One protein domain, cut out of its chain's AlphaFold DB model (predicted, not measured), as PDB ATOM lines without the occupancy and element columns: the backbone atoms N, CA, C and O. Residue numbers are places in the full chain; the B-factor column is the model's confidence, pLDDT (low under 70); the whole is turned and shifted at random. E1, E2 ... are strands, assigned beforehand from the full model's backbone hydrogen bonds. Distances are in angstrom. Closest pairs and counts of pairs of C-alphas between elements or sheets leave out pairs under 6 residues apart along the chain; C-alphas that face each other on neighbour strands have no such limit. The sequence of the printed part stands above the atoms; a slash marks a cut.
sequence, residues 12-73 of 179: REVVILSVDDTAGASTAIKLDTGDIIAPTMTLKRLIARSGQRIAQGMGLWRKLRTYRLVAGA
ATOM      1  N   ARG A  12     164.706 173.391 162.764       62.06
ATOM      2  CA  ARG A  12     164.055 173.006 161.514       62.06
ATOM      3  C   ARG A  12     165.091 172.380 160.600       62.06
ATOM      4  O   ARG A  12     166.157 172.963 160.394       62.06
ATOM      5  N   GLU A  13     164.757 171.213 160.071       64.38
ATOM      6  CA  GLU A  13     165.540 170.535 159.045       64.38
ATOM      7  C   GLU A  13     165.189 171.105 157.675       64.38
ATOM      8  O   GLU A  13     164.040 171.460 157.403       64.38
ATOM      9  N   VAL A  14     166.207 171.264 156.837       70.94
ATOM     10  CA  VAL A  14     166.101 171.892 155.522       70.94
ATOM     11  C   VAL A  14     167.060 171.200 154.587       70.94
ATOM     12  O   VAL A  14     168.204 170.931 154.956       70.94
ATOM     13  N   VAL A  15     166.611 170.976 153.358       73.69
ATOM     14  CA  VAL A  15     167.439 170.357 152.330       73.69
ATOM     15  C   VAL A  15     168.087 171.430 151.471       73.69
ATOM     16  O   VAL A  15     167.416 172.328 150.957       73.69
ATOM     17  N   ILE A  16     169.400 171.316 151.279       77.38
ATOM     18  CA  ILE A  16     170.125 172.079 150.265       77.38
ATOM     19  C   ILE A  16     169.817 171.499 148.885       77.38
ATOM     20  O   ILE A  16     170.160 170.360 148.594       77.38
ATOM     21  N   LEU A  17     169.197 172.309 148.031       75.50
ATOM     22  CA  LEU A  17     168.886 171.944 146.649       75.50
ATOM     23  C   LEU A  17     170.066 172.196 145.707       75.50
ATOM     24  O   LEU A  17     170.267 171.451 144.755       75.50
ATOM     25  N   SER A  18     170.823 173.271 145.938       74.56
ATOM     26  CA  SER A  18     172.013 173.589 145.145       74.56
ATOM     27  C   SER A  18     172.929 174.557 145.884       74.56
ATOM     28  O   SER A  18     172.451 175.430 146.616       74.56
ATOM     29  N   VAL A  19     174.227 174.457 145.610       78.94
ATOM     30  CA  VAL A  19     175.239 175.439 146.008       78.94
ATOM     31  C   VAL A  19     175.828 176.044 144.738       78.94
ATOM     32  O   VAL A  19     176.209 175.309 143.832       78.94
ATOM     33  N   ASP A  20     175.841 177.369 144.659       77.00
ATOM     34  CA  ASP A  20     176.454 178.134 143.575       77.00
ATOM     35  C   ASP A  20     177.725 178.796 144.111       77.00
ATOM     36  O   ASP A  20     177.659 179.651 145.000       77.00
ATOM     37  N   ASP A  21     178.873 178.364 143.588       77.56
ATOM     38  CA  ASP A  21     180.204 178.844 143.979       77.56
ATOM     39  C   ASP A  21     180.698 180.004 143.093       77.56
ATOM     40  O   ASP A  21     181.849 180.434 143.151       77.56
ATOM     41  N   THR A  22     179.825 180.552 142.243       80.06
ATOM     42  CA  THR A  22     180.191 181.676 141.383       80.06
ATOM     43  C   THR A  22     180.480 182.923 142.222       80.06
ATOM     44  O   THR A  22     179.644 183.393 143.005       80.06
ATOM     45  N   ALA A  23     181.661 183.514 142.025       70.12
ATOM     46  CA  ALA A  23     182.048 184.756 142.683       70.12
ATOM     47  C   ALA A  23     181.022 185.866 142.389       70.12
ATOM     48  O   ALA A  23     180.818 186.270 141.246       70.12
ATOM     49  N   GLY A  24     180.357 186.358 143.438       66.69
ATOM     50  CA  GLY A  24     179.328 187.397 143.326       66.69
ATOM     51  C   GLY A  24     177.884 186.892 143.227       66.69
ATOM     52  O   GLY A  24     176.972 187.719 143.178       66.69
ATOM     53  N   ALA A  25     177.638 185.576 143.277       67.06
ATOM     54  CA  ALA A  25     176.281 185.040 143.332       67.06
ATOM     55  C   ALA A  25     175.501 185.631 144.525       67.06
ATOM     56  O   ALA A  25     175.911 185.573 145.693       67.06
ATOM     57  N   SER A  26     174.339 186.220 144.227       61.31
ATOM     58  CA  SER A  26     173.461 186.833 145.233       61.31
ATOM     59  C   SER A  26     172.809 185.789 146.146       61.31
ATOM     60  O   SER A  26     172.448 186.104 147.283       61.31
ATOM     61  N   THR A  27     172.702 184.546 145.663       62.50
ATOM     62  CA  THR A  27     172.102 183.404 146.359       62.50
ATOM     63  C   THR A  27     172.986 182.172 146.179       62.50
ATOM     64  O   THR A  27     172.720 181.327 145.334       62.50
ATOM     65  N   ALA A  28     174.040 182.073 146.989       66.94
ATOM     66  CA  ALA A  28     174.994 180.962 146.932       66.94
ATOM     67  C   ALA A  28     174.384 179.601 147.325       66.94
ATOM     68  O   ALA A  28     174.981 178.566 147.071       66.94
ATOM     69  N   ILE A  29     173.214 179.576 147.978       72.00
ATOM     70  CA  ILE A  29     172.586 178.341 148.464       72.00
ATOM     71  C   ILE A  29     171.077 178.406 148.217       72.00
ATOM     72  O   ILE A  29     170.411 179.336 148.682       72.00
ATOM     73  N   LYS A  30     170.530 177.405 147.519       72.56
ATOM     74  CA  LYS A  30     169.081 177.181 147.406       72.56
ATOM     75  C   LYS A  30     168.650 176.116 148.403       72.56
ATOM     76  O   LYS A  30     169.295 175.080 148.522       72.56
ATOM     77  N   LEU A  31     167.554 176.382 149.105       76.44
ATOM     78  CA  LEU A  31     167.053 175.562 150.204       76.44
ATOM     79  C   LEU A  31     165.574 175.228 149.984       76.44
ATOM     80  O   LEU A  31     164.803 176.132 149.656       76.44
ATOM     81  N   ASP A  32     165.170 173.984 150.244       72.88
ATOM     82  CA  ASP A  32     163.763 173.623 150.437       72.88
ATOM     83  C   ASP A  32     163.460 173.523 151.932       72.88
ATOM     84  O   ASP A  32     164.015 172.687 152.641       72.88
ATOM     85  N   THR A  33     162.614 174.434 152.421       71.44
ATOM     86  CA  THR A  33     162.271 174.540 153.848       71.44
ATOM     87  C   THR A  33     160.929 173.879 154.181       71.44
ATOM     88  O   THR A  33     160.615 173.752 155.354       71.44
ATOM     89  N   GLY A  34     160.084 173.539 153.196       64.06
ATOM     90  CA  GLY A  34     158.748 172.955 153.432       64.06
ATOM     91  C   GLY A  34     157.744 173.791 154.259       64.06
ATOM     92  O   GLY A  34     156.587 173.402 154.396       64.06
ATOM     93  N   ASP A  35     158.143 174.944 154.808       63.56
ATOM     94  CA  ASP A  35     157.338 175.748 155.734       63.56
ATOM     95  C   ASP A  35     156.134 176.438 155.059       63.56
ATOM     96  O   ASP A  35     156.298 177.249 154.141       63.56
ATOM     97  N   ILE A  36     154.941 176.283 155.645       53.19
ATOM     98  CA  ILE A  36     153.806 177.196 155.434       53.19
ATOM     99  C   ILE A  36     154.063 178.469 156.263       53.19
ATOM    100  O   ILE A  36     154.353 178.424 157.459       53.19
ATOM    101  N   ILE A  37     154.062 179.636 155.617       52.59
ATOM    102  CA  ILE A  37     154.581 180.880 156.203       52.59
ATOM    103  C   ILE A  37     153.560 181.527 157.154       52.59
ATOM    104  O   ILE A  37     152.609 182.150 156.697       52.59
ATOM    105  N   ALA A  38     153.827 181.513 158.466       51.34
ATOM    106  CA  ALA A  38     153.226 182.473 159.398       51.34
ATOM    107  C   ALA A  38     153.991 183.828 159.360       51.34
ATOM    108  O   ALA A  38     155.226 183.822 159.475       51.34
ATOM    109  N   PRO A  39     153.314 184.987 159.215       47.00
ATOM    110  CA  PRO A  39     153.944 186.317 159.101       47.00
ATOM    111  C   PRO A  39     154.771 186.773 160.317       47.00
ATOM    112  O   PRO A  39     155.651 187.624 160.192       47.00
ATOM    113  N   THR A  40     154.528 186.187 161.490       53.84
ATOM    114  CA  THR A  40     155.121 186.579 162.781       53.84
ATOM    115  C   THR A  40     156.606 186.231 162.943       53.84
ATOM    116  O   THR A  40     157.213 186.627 163.932       53.84
ATOM    117  N   MET A  41     157.222 185.528 161.984       61.00
ATOM    118  CA  MET A  41     158.622 185.063 162.060       61.00
ATOM    119  C   MET A  41     159.606 185.840 161.160       61.00
ATOM    120  O   MET A  41     160.626 185.296 160.735       61.00
ATOM    121  N   THR A  42     159.311 187.093 160.809       67.25
ATOM    122  CA  THR A  42     160.174 187.906 159.929       67.25
ATOM    123  C   THR A  42     160.979 188.951 160.708       67.25
ATOM    124  O   THR A  42     160.505 189.523 161.683       67.25
ATOM    125  N   LEU A  43     162.217 189.207 160.277       74.31
ATOM    126  CA  LEU A  43     163.117 190.233 160.808       74.31
ATOM    127  C   LEU A  43     163.520 191.209 159.699       74.31
ATOM    128  O   LEU A  43     163.694 190.826 158.540       74.31
ATOM    129  N   LYS A  44     163.711 192.483 160.044       80.81
ATOM    130  CA  LYS A  44     164.171 193.505 159.097       80.81
ATOM    131  C   LYS A  44     165.695 193.514 159.031       80.81
ATOM    132  O   LYS A  44     166.359 193.700 160.048       80.81
ATOM    133  N   ARG A  45     166.271 193.348 157.835       78.62
ATOM    134  CA  ARG A  45     167.727 193.468 157.655       78.62
ATOM    135  C   ARG A  45     168.134 194.943 157.760       78.62
ATOM    136  O   ARG A  45     167.632 195.765 156.998       78.62
ATOM    137  N   LEU A  46     169.056 195.252 158.673       81.62
ATOM    138  CA  LEU A  46     169.598 196.606 158.877       81.62
ATOM    139  C   LEU A  46     171.024 196.779 158.336       81.62
ATOM    140  O   LEU A  46     171.426 197.895 158.026       81.62
ATOM    141  N   ILE A  47     171.775 195.686 158.201       79.94
ATOM    142  CA  ILE A  47     173.152 195.677 157.696       79.94
ATOM    143  C   ILE A  47     173.214 194.743 156.486       79.94
ATOM    144  O   ILE A  47     172.676 193.632 156.510       79.94
ATOM    145  N   ALA A  48     173.803 195.220 155.394       78.50
ATOM    146  CA  ALA A  48     174.007 194.467 154.168       78.50
ATOM    147  C   ALA A  48     175.091 193.393 154.346       78.50
ATOM    148  O   ALA A  48     175.879 193.427 155.284       78.50
ATOM    149  N   ARG A  49     175.169 192.447 153.399       71.06
ATOM    150  CA  ARG A  49     176.229 191.421 153.394       71.06
ATOM    151  C   ARG A  49     177.630 192.045 153.345       71.06
ATOM    152  O   ARG A  49     178.548 191.497 153.930       71.06
ATOM    153  N   SER A  50     177.770 193.196 152.690       79.56
ATOM    154  CA  SER A  50     179.008 193.977 152.610       79.56
ATOM    155  C   SER A  50     179.365 194.734 153.898       79.56
ATOM    156  O   SER A  50     180.326 195.493 153.901       79.56
ATOM    157  N   GLY A  51     178.577 194.606 154.973       76.25
ATOM    158  CA  GLY A  51     178.783 195.336 156.231       76.25
ATOM    159  C   GLY A  51     178.222 196.763 156.246       76.25
ATOM    160  O   GLY A  51     178.161 197.387 157.302       76.25
ATOM    161  N   GLN A  52     177.744 197.276 155.110       86.94
ATOM    162  CA  GLN A  52     177.157 198.616 155.019       86.94
ATOM    163  C   GLN A  52     175.762 198.678 155.651       86.94
ATOM    164  O   GLN A  52     174.963 197.746 155.516       86.94
ATOM    165  N   ARG A  53     175.430 199.792 156.314       86.56
ATOM    166  CA  ARG A  53     174.067 200.016 156.822       86.56
ATOM    167  C   ARG A  53     173.095 200.199 155.661       86.56
ATOM    168  O   ARG A  53     173.363 200.931 154.716       86.56
ATOM    169  N   ILE A  54     171.944 199.547 155.755       84.94
ATOM    170  CA  ILE A  54     170.854 199.726 154.799       84.94
ATOM    171  C   ILE A  54     170.106 201.005 155.168       84.94
ATOM    172  O   ILE A  54     169.772 201.214 156.338       84.94
ATOM    173  N   ALA A  55     169.834 201.847 154.170       86.38
ATOM    174  CA  ALA A  55     169.090 203.085 154.358       86.38
ATOM    175  C   ALA A  55     167.744 202.837 155.061       86.38
ATOM    176  O   ALA A  55     167.081 201.809 154.869       86.38
ATOM    177  N   GLN A  56     167.337 203.791 155.896       82.81
ATOM    178  CA  GLN A  56     166.090 203.693 156.642       82.81
ATOM    179  C   GLN A  56     164.911 203.528 155.671       82.81
ATOM    180  O   GLN A  56     164.829 204.198 154.650       82.81
ATOM    181  N   GLY A  57     164.023 202.574 155.957       79.12
ATOM    182  CA  GLY A  57     162.901 202.235 155.070       79.12
ATOM    183  C   GLY A  57     163.229 201.226 153.962       79.12
ATOM    184  O   GLY A  57     162.353 200.446 153.614       79.12
ATOM    185  N   MET A  58     164.487 201.122 153.518       79.88
ATOM    186  CA  MET A  58     164.907 200.229 152.418       79.88
ATOM    187  C   MET A  58     165.190 198.781 152.855       79.88
ATOM    188  O   MET A  58     165.396 197.888 152.033       79.88
ATOM    189  N   GLY A  59     165.232 198.526 154.165       78.12
ATOM    190  CA  GLY A  59     165.437 197.186 154.712       78.12
ATOM    191  C   GLY A  59     164.266 196.254 154.403       78.12
ATOM    192  O   GLY A  59     163.163 196.456 154.906       78.12
ATOM    193  N   LEU A  60     164.525 195.200 153.631       77.56
ATOM    194  CA  LEU A  60     163.554 194.137 153.367       77.56
ATOM    195  C   LEU A  60     163.350 193.256 154.610       77.56
ATOM    196  O   LEU A  60     164.315 192.897 155.299       77.56
ATOM    197  N   TRP A  61     162.096 192.875 154.859       76.38
ATOM    198  CA  TRP A  61     161.725 191.876 155.861       76.38
ATOM    199  C   TRP A  61     162.057 190.478 155.346       76.38
ATOM    200  O   TRP A  61     161.709 190.112 154.225       76.38
ATOM    201  N   ARG A  62     162.774 189.696 156.149       71.50
ATOM    202  CA  ARG A  62     163.245 188.355 155.798       71.50
ATOM    203  C   ARG A  62     163.135 187.444 157.009       71.50
ATOM    204  O   ARG A  62     163.375 187.873 158.130       71.50
ATOM    205  N   LYS A  63     162.820 186.168 156.802       71.44
ATOM    206  CA  LYS A  63     162.942 185.175 157.875       71.44
ATOM    207  C   LYS A  63     164.421 184.967 158.189       71.44
ATOM    208  O   LYS A  63     165.178 184.593 157.294       71.44
ATOM    209  N   LEU A  64     164.821 185.207 159.435       68.50
ATOM    210  CA  LEU A  64     166.133 184.784 159.907       68.50
ATOM    211  C   LEU A  64     166.035 183.318 160.305       68.50
ATOM    212  O   LEU A  64     165.202 182.951 161.130       68.50
ATOM    213  N   ARG A  65     166.874 182.493 159.690       67.56
ATOM    214  CA  ARG A  65     167.015 181.083 160.030       67.56
ATOM    215  C   ARG A  65     168.483 180.790 160.271       67.56
ATOM    216  O   ARG A  65     169.327 181.233 159.494       67.56
ATOM    217  N   THR A  66     168.746 180.040 161.328       65.38
ATOM    218  CA  THR A  66     170.071 179.518 161.642       65.38
ATOM    219  C   THR A  66     170.012 178.020 161.413       65.38
ATOM    220  O   THR A  66     169.292 177.320 162.121       65.38
ATOM    221  N   TYR A  67     170.737 177.540 160.408       69.44
ATOM    222  CA  TYR A  67     170.856 176.114 160.126       69.44
ATOM    223  C   TYR A  67     172.259 175.654 160.486       69.44
ATOM    224  O   TYR A  67     173.235 176.353 160.212       69.44
ATOM    225  N   ARG A  68     172.356 174.471 161.091       70.88
ATOM    226  CA  ARG A  68     173.629 173.776 161.241       70.88
ATOM    227  C   ARG A  68     173.792 172.852 160.045       70.88
ATOM    228  O   ARG A  68     172.934 172.007 159.813       70.88
ATOM    229  N   LEU A  69     174.882 173.018 159.306       75.81
ATOM    230  CA  LEU A  69     175.237 172.088 158.242       75.81
ATOM    231  C   LEU A  69     175.772 170.802 158.872       75.81
ATOM    232  O   LEU A  69     176.659 170.849 159.724       75.81
ATOM    233  N   VAL A  70     175.207 169.671 158.469       78.12
ATOM    234  CA  VAL A  70     175.633 168.335 158.889       78.12
ATOM    235  C   VAL A  70     175.974 167.560 157.623       78.12
ATOM    236  O   VAL A  70     175.186 167.556 156.681       78.12
ATOM    237  N   ALA A  71     177.159 166.952 157.579       78.75
ATOM    238  CA  ALA A  71     177.564 166.126 156.448       78.75
ATOM    239  C   ALA A  71     176.755 164.821 156.430       78.75
ATOM    240  O   ALA A  71     176.626 164.158 157.459       78.75
ATOM    241  N   GLY A  72     176.226 164.452 155.265       78.19
ATOM    242  CA  GLY A  72     175.469 163.219 155.068       78.19
ATOM    243  C   GLY A  72     174.784 163.181 153.703       78.19
ATOM    244  O   GLY A  72     174.582 164.221 153.077       78.19
ATOM    245  N   ALA A  73     174.434 161.980 153.244       75.12
ATOM    246  CA  ALA A  73     173.511 161.806 152.128       75.12
ATOM    247  C   ALA A  73     172.078 161.938 152.656       75.12
ATOM    248  O   ALA A  73     171.741 161.349 153.685       75.12
TER     249      ALA A  73
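This is residues 12 to 73 of the 179 residues of an uncharacterized protein of Phytophthora fragariae (UniProt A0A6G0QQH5). The model has little regular structure: a small two-stranded hairpin, E1 then E2, lies towards one end of a loose, flat chain, and a long stretch, residues 33 to 73, loops away from it and folds back. A short antiparallel pairing of residues 43 to 44 with 61 to 62 ties that stretch to itself. Of 62 printed residues, 9 are in named strands; there is no named helix, and the class is all strand. The whole is loose, with a radius of gyration of the C-alphas of 14.1 A and spans of 43 by 33 by 15 A.

E1, residues 15 to 19, and E2, residues 29 to 32, form an antiparallel hairpin, their directions at 156 degrees. N 17 and O 30, 2.8 A apart, are within hydrogen-bond range.

E1 begins at C-alpha 15 (167.439, 170.357, 152.330) and measures 11.3 A; E2 measures 10.2 A and ends at C-alpha 32 (163.763, 173.623, 150.437).

The C-alphas farthest apart, of Gln 56 and Ala 73, are 42.8 A apart. The printed part has no cut, and the link E1 to E2 is short. Low confidence, under 70, covers residues 12 to 13, 24 to 28, 34 to 42 and 64 to 67.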